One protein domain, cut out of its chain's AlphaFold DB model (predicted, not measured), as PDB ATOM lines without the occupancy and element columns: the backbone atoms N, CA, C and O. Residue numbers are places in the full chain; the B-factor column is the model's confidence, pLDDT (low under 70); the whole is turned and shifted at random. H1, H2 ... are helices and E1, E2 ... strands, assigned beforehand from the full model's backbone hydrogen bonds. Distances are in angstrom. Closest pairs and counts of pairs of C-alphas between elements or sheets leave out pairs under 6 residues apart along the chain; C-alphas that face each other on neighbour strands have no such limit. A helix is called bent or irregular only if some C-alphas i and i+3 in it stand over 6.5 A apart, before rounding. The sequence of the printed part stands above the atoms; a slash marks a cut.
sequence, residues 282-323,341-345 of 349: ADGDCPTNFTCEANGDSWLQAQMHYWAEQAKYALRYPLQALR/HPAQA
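This is residues 282 to 323 and 341 to 345 of the 349 residues of the protein "Hypothetical protein" of Haptolina brevifila (UniProt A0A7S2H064). One long helix, H1, sticks out from a small head of loop and strand, and a short helical turn, H2, folds back at its far end. The head is made of residues 282 to 293, which end in the strand E1, together with the separate piece 341 to 345, whose residues 341 to 342 pair with the start of E1. H1 makes most of the longest axis, and most of its length has no other part of the printed chain beside it. There are 47 printed residues with one named strand and two named helices, in the order E1, H1, H2; no two named strands pair, and the class is mostly helix. The whole is extended, with a radius of gyration of the C-alphas of 16.3 A, and its C-alphas span 44 by 23 by 18 A.

The printed part begins at Ala 282, with its C-alpha at (9.919, 20.132, -16.802). Residues 283 to 285 are a run of helix too short to bear a name, and residues 286 to 289 lead on to the strand. E1 is residues 290 to 293, Phe 290 to Glu 293, and measures 9.3 A from first to last C-alpha. After three residues H1 begins, residues 297 to 316, Asp 297 to Arg 316. Its first C-alpha is at (-8.185, 16.474, -10.853) and its last at (-10.622, 13.710, 18.625), and between these two points it measures 29.7 A. The N-to-C direction of H1 is (-0.11, 0.02, 0.99), and z goes from -10.853 at C-alpha 297 to 18.625 at C-alpha 316. H2 follows after one residue, residues 318 to 321, Pro 318 to Ala 321, and measures 5.1 A; its C-alpha 321 is at (-3.411, 19.735, 18.913). Residues 322 to 323 come after it, and after the cut residues 341 to 345 are printed.

At the head, residues 290 to 291 of E1 pair with residues 341 to 342, antiparallel; this second stretch is too short to be named, and E1 pairs with no named strand. The link from E1 to H1 is tight, with 3 residues, yet E1 and H1 are apart. Residues 296 to 312, of which 297 to 312 belong to H1, stand free: no C-alpha 8 or more apart along the chain comes within 10 A of theirs. At the other end of H1 the link to H2 is tight, with 1 residue. H1 and H2 are close but not clearly touching, with 2 pairs of C-alphas within 8 A; the closest C-alphas are those of Ala 314 and Ala 321, 5.7 A apart. Residues 315 to 320, of which 318 to 320 belong to H2, also stand free. E1 and H2 are apart. In H1, 14 of 16 pairs of O i and N i+4 are within hydrogen-bond range; H2, with four residues, is too short for such a pair. H1 is not bent.

The two C-alphas farthest apart are those of Gly 284 and Leu 319, 43.8 A, and the outline is elongated. The C-alphas of Ala 282 and Ala 345, the first and last printed, are 18.6 A apart. Residues 324 to 340 are cut out, and across this cut the C-alphas of Arg 323 and His 341 are 33.2 A apart. Neither link between named elements is long. The mean pLDDT of the printed part is 70.2. In this predicted model 26 printed residues are under 70, namely residues 296 to 307, 309 to 310, 313 to 323 and 345. The mean pLDDT is 89 for E1, 65 for H1 and 51 for H2.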
ATOM      1  N   ALA A 282       9.397  21.234 -16.001       90.06
ATOM      2  CA  ALA A 282       9.919  20.132 -16.802       90.06
ATOM      3  C   ALA A 282      10.434  18.989 -15.909       90.06
ATOM      4  O   ALA A 282      10.645  19.179 -14.713       90.06
ATOM      5  N   ASP A 283      10.693  17.813 -16.490       86.38
ATOM      6  CA  ASP A 283      11.219  16.640 -15.764       86.38
ATOM      7  C   ASP A 283      12.548  16.917 -15.043       86.38
ATOM      8  O   ASP A 283      12.813  16.349 -13.988       86.38
ATOM      9  N   GLY A 284      13.372  17.826 -15.576       87.50
ATOM     10  CA  GLY A 284      14.622  18.247 -14.932       87.50
ATOM     11  C   GLY A 284      14.425  18.998 -13.610       87.50
ATOM     12  O   GLY A 284      15.362  19.081 -12.824       87.50
ATOM     13  N   ASP A 285      13.215  19.501 -13.344       87.62
ATOM     14  CA  ASP A 285      12.849  20.141 -12.077       87.62
ATOM     15  C   ASP A 285      12.395  19.119 -11.023       87.62
ATOM     16  O   ASP A 285      11.895  19.513  -9.970       87.62
ATOM     17  N   CYS A 286      12.493  17.818 -11.305       89.69
ATOM     18  CA  CYS A 286      12.043  16.760 -10.415       89.69
ATOM     19  C   CYS A 286      13.208  15.949  -9.835       89.69
ATOM     20  O   CYS A 286      14.263  15.823 -10.463       89.69
ATOM     21  N   PRO A 287      13.039  15.368  -8.630       87.25
ATOM     22  CA  PRO A 287      14.017  14.434  -8.088       87.25
ATOM     23  C   PRO A 287      14.243  13.259  -9.040       87.25
ATOM     24  O   PRO A 287      13.369  12.897  -9.829       87.25
ATOM     25  N   THR A 288      15.391  12.591  -8.919       86.75
ATOM     26  CA  THR A 288      15.623  11.355  -9.679       86.75
ATOM     27  C   THR A 288      14.487  10.355  -9.425       86.75
ATOM     28  O   THR A 288      14.069  10.172  -8.281       86.75
ATOM     29  N   ASN A 289      14.008   9.697 -10.485       85.19
ATOM     30  CA  ASN A 289      12.840   8.802 -10.495       85.19
ATOM     31  C   ASN A 289      11.475   9.499 -10.366       85.19
ATOM     32  O   ASN A 289      10.494   8.843 -10.022       85.19
ATOM     33  N   PHE A 290      11.395  10.799 -10.649       89.06
ATOM     34  CA  PHE A 290      10.137  11.533 -10.754       89.06
ATOM     35  C   PHE A 290      10.000  12.174 -12.141       89.06
ATOM     36  O   PHE A 290      10.997  12.508 -12.776       89.06
ATOM     37  N   THR A 291       8.762  12.345 -12.596       88.69
ATOM     38  CA  THR A 291       8.393  13.022 -13.847       88.69
ATOM     39  C   THR A 291       7.473  14.197 -13.551       88.69
ATOM     40  O   THR A 291       6.684  14.164 -12.605       88.69
ATOM     41  N   CYS A 292       7.587  15.254 -14.346       89.56
ATOM     42  CA  CYS A 292       6.763  16.442 -14.228       89.56
ATOM     43  C   CYS A 292       5.457  16.249 -14.998       89.56
ATOM     44  O   CYS A 292       5.439  16.280 -16.229       89.56
ATOM     45  N   GLU A 293       4.344  16.077 -14.286       87.25
ATOM     46  CA  GLU A 293       3.033  15.878 -14.908       87.25
ATOM     47  C   GLU A 293       2.107  17.061 -14.616       87.25
ATOM     48  O   GLU A 293       2.111  17.639 -13.524       87.25
ATOM     49  N   ALA A 294       1.299  17.436 -15.611       82.88
ATOM     50  CA  ALA A 294       0.248  18.424 -15.416       82.88
ATOM     51  C   ALA A 294      -0.758  17.887 -14.389       82.88
ATOM     52  O   ALA A 294      -1.243  16.764 -14.526       82.88
ATOM     53  N   ASN A 295      -1.070  18.689 -13.369       71.44
ATOM     54  CA  ASN A 295      -1.997  18.296 -12.310       71.44
ATOM     55  C   ASN A 295      -3.351  17.861 -12.904       71.44
ATOM     56  O   ASN A 295      -4.103  18.689 -13.415       71.44
ATOM     57  N   GLY A 296      -3.666  16.567 -12.811       62.16
ATOM     58  CA  GLY A 296      -5.015  16.047 -13.030       62.16
ATOM     59  C   GLY A 296      -5.883  16.188 -11.773       62.16
ATOM     60  O   GLY A 296      -5.376  16.172 -10.649       62.16
ATOM     61  N   ASP A 297      -7.206  16.273 -11.942       59.69
ATOM     62  CA  ASP A 297      -8.185  16.474 -10.853       59.69
ATOM     63  C   ASP A 297      -8.127  15.419  -9.723       59.69
ATOM     64  O   ASP A 297      -8.583  15.666  -8.603       59.69
ATOM     65  N   SER A 298      -7.551  14.242  -9.980       59.03
ATOM     66  CA  SER A 298      -7.477  13.125  -9.027       59.03
ATOM     67  C   SER A 298      -6.626  13.423  -7.789       59.03
ATOM     68  O   SER A 298      -6.893  12.888  -6.712       59.03
ATOM     69  N   TRP A 299      -5.625  14.300  -7.894       56.09
ATOM     70  CA  TRP A 299      -4.746  14.601  -6.765       56.09
ATOM     71  C   TRP A 299      -5.385  15.572  -5.763       56.09
ATOM     72  O   TRP A 299      -5.221  15.411  -4.550       56.09
ATOM     73  N   LEU A 300      -6.177  16.537  -6.246       59.59
ATOM     74  CA  LEU A 300      -6.897  17.479  -5.383       59.59
ATOM     75  C   LEU A 300      -7.803  16.722  -4.395       59.59
ATOM     76  O   LEU A 300      -7.901  17.084  -3.222       59.59
ATOM     77  N   GLN A 301      -8.394  15.612  -4.848       63.00
ATOM     78  CA  GLN A 301      -9.208  14.723  -4.020       63.00
ATOM     79  C   GLN A 301      -8.391  14.024  -2.920       63.00
ATOM     80  O   GLN A 301      -8.843  13.964  -1.777       63.00
ATOM     81  N   ALA A 302      -7.175  13.554  -3.221       59.25
ATOM     82  CA  ALA A 302      -6.290  12.937  -2.229       59.25
ATOM     83  C   ALA A 302      -5.858  13.940  -1.144       59.25
ATOM     84  O   ALA A 302      -5.858  13.616   0.046       59.25
ATOM     85  N   GLN A 303      -5.558  15.184  -1.534       63.56
ATOM     86  CA  GLN A 303      -5.202  16.236  -0.585       63.56
ATOM     87  C   GLN A 303      -6.393  16.639   0.298       63.56
ATOM     88  O   GLN A 303      -6.245  16.784   1.512       63.56
ATOM     89  N   MET A 304      -7.591  16.772  -0.282       66.81
ATOM     90  CA  MET A 304      -8.814  17.045   0.482       66.81
ATOM     91  C   MET A 304      -9.125  15.929   1.486       66.81
ATOM     92  O   MET A 304      -9.486  16.222   2.626       66.81
ATOM     93  N   HIS A 305      -8.931  14.663   1.102       64.81
ATOM     94  CA  HIS A 305      -9.104  13.533   2.012       64.81
ATOM     95  C   HIS A 305      -8.104  13.584   3.178       64.81
ATOM     96  O   HIS A 305      -8.487  13.377   4.328       64.81
ATOM     97  N   TYR A 306      -6.839  13.926   2.916       65.06
ATOM     98  CA  TYR A 306      -5.828  14.097   3.966       65.06
ATOM     99  C   TYR A 306      -6.211  15.192   4.973       65.06
ATOM    100  O   TYR A 306      -6.203  14.955   6.182       65.06
ATOM    101  N   TRP A 307      -6.589  16.380   4.492       68.75
ATOM    102  CA  TRP A 307      -6.994  17.479   5.374       68.75
ATOM    103  C   TRP A 307      -8.242  17.135   6.192       68.75
ATOM    104  O   TRP A 307      -8.324  17.509   7.362       68.75
ATOM    105  N   ALA A 308      -9.181  16.379   5.617       72.19
ATOM    106  CA  ALA A 308     -10.340  15.880   6.344       72.19
ATOM    107  C   ALA A 308      -9.940  14.921   7.482       72.19
ATOM    108  O   ALA A 308     -10.480  15.030   8.582       72.19
ATOM    109  N   GLU A 309      -8.974  14.024   7.265       65.31
ATOM    110  CA  GLU A 309      -8.471  13.130   8.318       65.31
ATOM    111  C   GLU A 309      -7.707  13.883   9.416       65.31
ATOM    112  O   GLU A 309      -7.923  13.628  10.602       65.31
ATOM    113  N   GLN A 310      -6.890  14.878   9.056       65.00
ATOM    114  CA  GLN A 310      -6.222  15.736  10.043       65.00
ATOM    115  C   GLN A 310      -7.231  16.525  10.886       65.00
ATOM    116  O   GLN A 310      -7.095  16.606  12.109       65.00
ATOM    117  N   ALA A 311      -8.294  17.044  10.264       70.00
ATOM    118  CA  ALA A 311      -9.372  17.722  10.978       70.00
ATOM    119  C   ALA A 311     -10.106  16.773  11.945       70.00
ATOM    120  O   ALA A 311     -10.346  17.136  13.096       70.00
ATOM    121  N   LYS A 312     -10.405  15.532  11.529       72.00
ATOM    122  CA  LYS A 312     -10.992  14.505  12.410       72.00
ATOM    123  C   LYS A 312     -10.078  14.178  13.593       72.00
ATOM    124  O   LYS A 312     -10.561  14.030  14.715       72.00
ATOM    125  N   TYR A 313      -8.770  14.078  13.359       63.44
ATOM    126  CA  TYR A 313      -7.796  13.811  14.415       63.44
ATOM    127  C   TYR A 313      -7.730  14.960  15.430       63.44
ATOM    128  O   TYR A 313      -7.831  14.719  16.634       63.44
ATOM    129  N   ALA A 314      -7.642  16.206  14.955       64.44
ATOM    130  CA  ALA A 314      -7.637  17.395  15.810       64.44
ATOM    131  C   ALA A 314      -8.911  17.499  16.668       64.44
ATOM    132  O   ALA A 314      -8.832  17.841  17.847       64.44
ATOM    133  N   LEU A 315     -10.070  17.130  16.110       69.81
ATOM    134  CA  LEU A 315     -11.337  17.067  16.846       69.81
ATOM    135  C   LEU A 315     -11.352  15.967  17.918       69.81
ATOM    136  O   LEU A 315     -11.973  16.141  18.964       69.81
ATOM    137  N   ARG A 316     -10.676  14.836  17.680       69.44
ATOM    138  CA  ARG A 316     -10.622  13.710  18.625       69.44
ATOM    139  C   ARG A 316      -9.616  13.936  19.765       69.44
ATOM    140  O   ARG A 316      -9.830  13.404  20.851       69.44
ATOM    141  N   TYR A 317      -8.566  14.733  19.550       63.03
ATOM    142  CA  TYR A 317      -7.486  14.958  20.526       63.03
ATOM    143  C   TYR A 317      -7.126  16.449  20.704       63.03
ATOM    144  O   TYR A 317      -5.987  16.857  20.446       63.03
ATOM    145  N   PRO A 318      -8.053  17.291  21.199       55.97
ATOM    146  CA  PRO A 318      -7.889  18.749  21.213       55.97
ATOM    147  C   PRO A 318      -6.717  19.237  22.084       55.97
ATOM    148  O   PRO A 318      -6.050  20.209  21.739       55.97
ATOM    149  N   LEU A 319      -6.405  18.539  23.182       46.47
ATOM    150  CA  LEU A 319      -5.278  18.889  24.061       46.47
ATOM    151  C   LEU A 319      -3.907  18.604  23.427       46.47
ATOM    152  O   LEU A 319      -2.934  19.282  23.752       46.47
ATOM    153  N   GLN A 320      -3.819  17.624  22.524       51.69
ATOM    154  CA  GLN A 320      -2.582  17.329  21.797       51.69
ATOM    155  C   GLN A 320      -2.382  18.318  20.646       51.69
ATOM    156  O   GLN A 320      -1.265  18.784  20.442       51.69
ATOM    157  N   ALA A 321      -3.461  18.724  19.970       49.66
ATOM    158  CA  ALA A 321      -3.411  19.735  18.913       49.66
ATOM    159  C   ALA A 321      -2.885  21.102  19.404       49.66
ATOM    160  O   ALA A 321      -2.203  21.797  18.660       49.66
ATOM    161  N   LEU A 322      -3.135  21.468  20.668       48.72
ATOM    162  CA  LEU A 322      -2.663  22.731  21.258       48.72
ATOM    163  C   LEU A 322      -1.155  22.762  21.572       48.72
ATOM    164  O   LEU A 322      -0.593  23.846  21.695       48.72
ATOM    165  N   ARG A 323      -0.486  21.605  21.710       43.41
ATOM    166  CA  ARG A 323       0.965  21.543  21.990       43.41
ATOM    167  C   ARG A 323       1.831  21.646  20.733       43.41
ATOM    168  O   ARG A 323       2.977  22.071  20.830       43.41
ATOM    169  N   HIS A 341       5.637  13.665 -10.005       83.81
ATOM    170  CA  HIS A 341       5.089  12.365  -9.636       83.81
ATOM    171  C   HIS A 341       6.183  11.303  -9.685       83.81
ATOM    172  O   HIS A 341       7.072  11.415 -10.524       83.81
ATOM    173  N   PRO A 342       6.152  10.271  -8.819       81.69
ATOM    174  CA  PRO A 342       7.035   9.126  -8.986       81.69
ATOM    175  C   PRO A 342       6.855   8.580 -10.400       81.69
ATOM    176  O   PRO A 342       5.725   8.285 -10.797       81.69
ATOM    177  N   ALA A 343       7.951   8.461 -11.147       80.00
ATOM    178  CA  ALA A 343       7.926   7.887 -12.477       80.00
ATOM    179  C   ALA A 343       7.263   6.517 -12.355       80.00
ATOM    180  O   ALA A 343       7.697   5.682 -11.553       80.00
ATOM    181  N   GLN A 344       6.170   6.297 -13.090       71.44
ATOM    182  CA  GLN A 344       5.543   4.984 -13.104       71.44
ATOM    183  C   GLN A 344       6.626   4.007 -13.537       71.44
ATOM    184  O   GLN A 344       7.142   4.119 -14.650       71.44
ATOM    185  N   ALA A 345       7.011   3.087 -12.647       55.75
ATOM    186  CA  ALA A 345       7.883   1.993 -13.026       55.75
ATOM    187  C   ALA A 345       7.220   1.373 -14.251       55.75
ATOM    188  O   ALA A 345       6.075   0.924 -14.136       55.75
TER     189      ALA A 345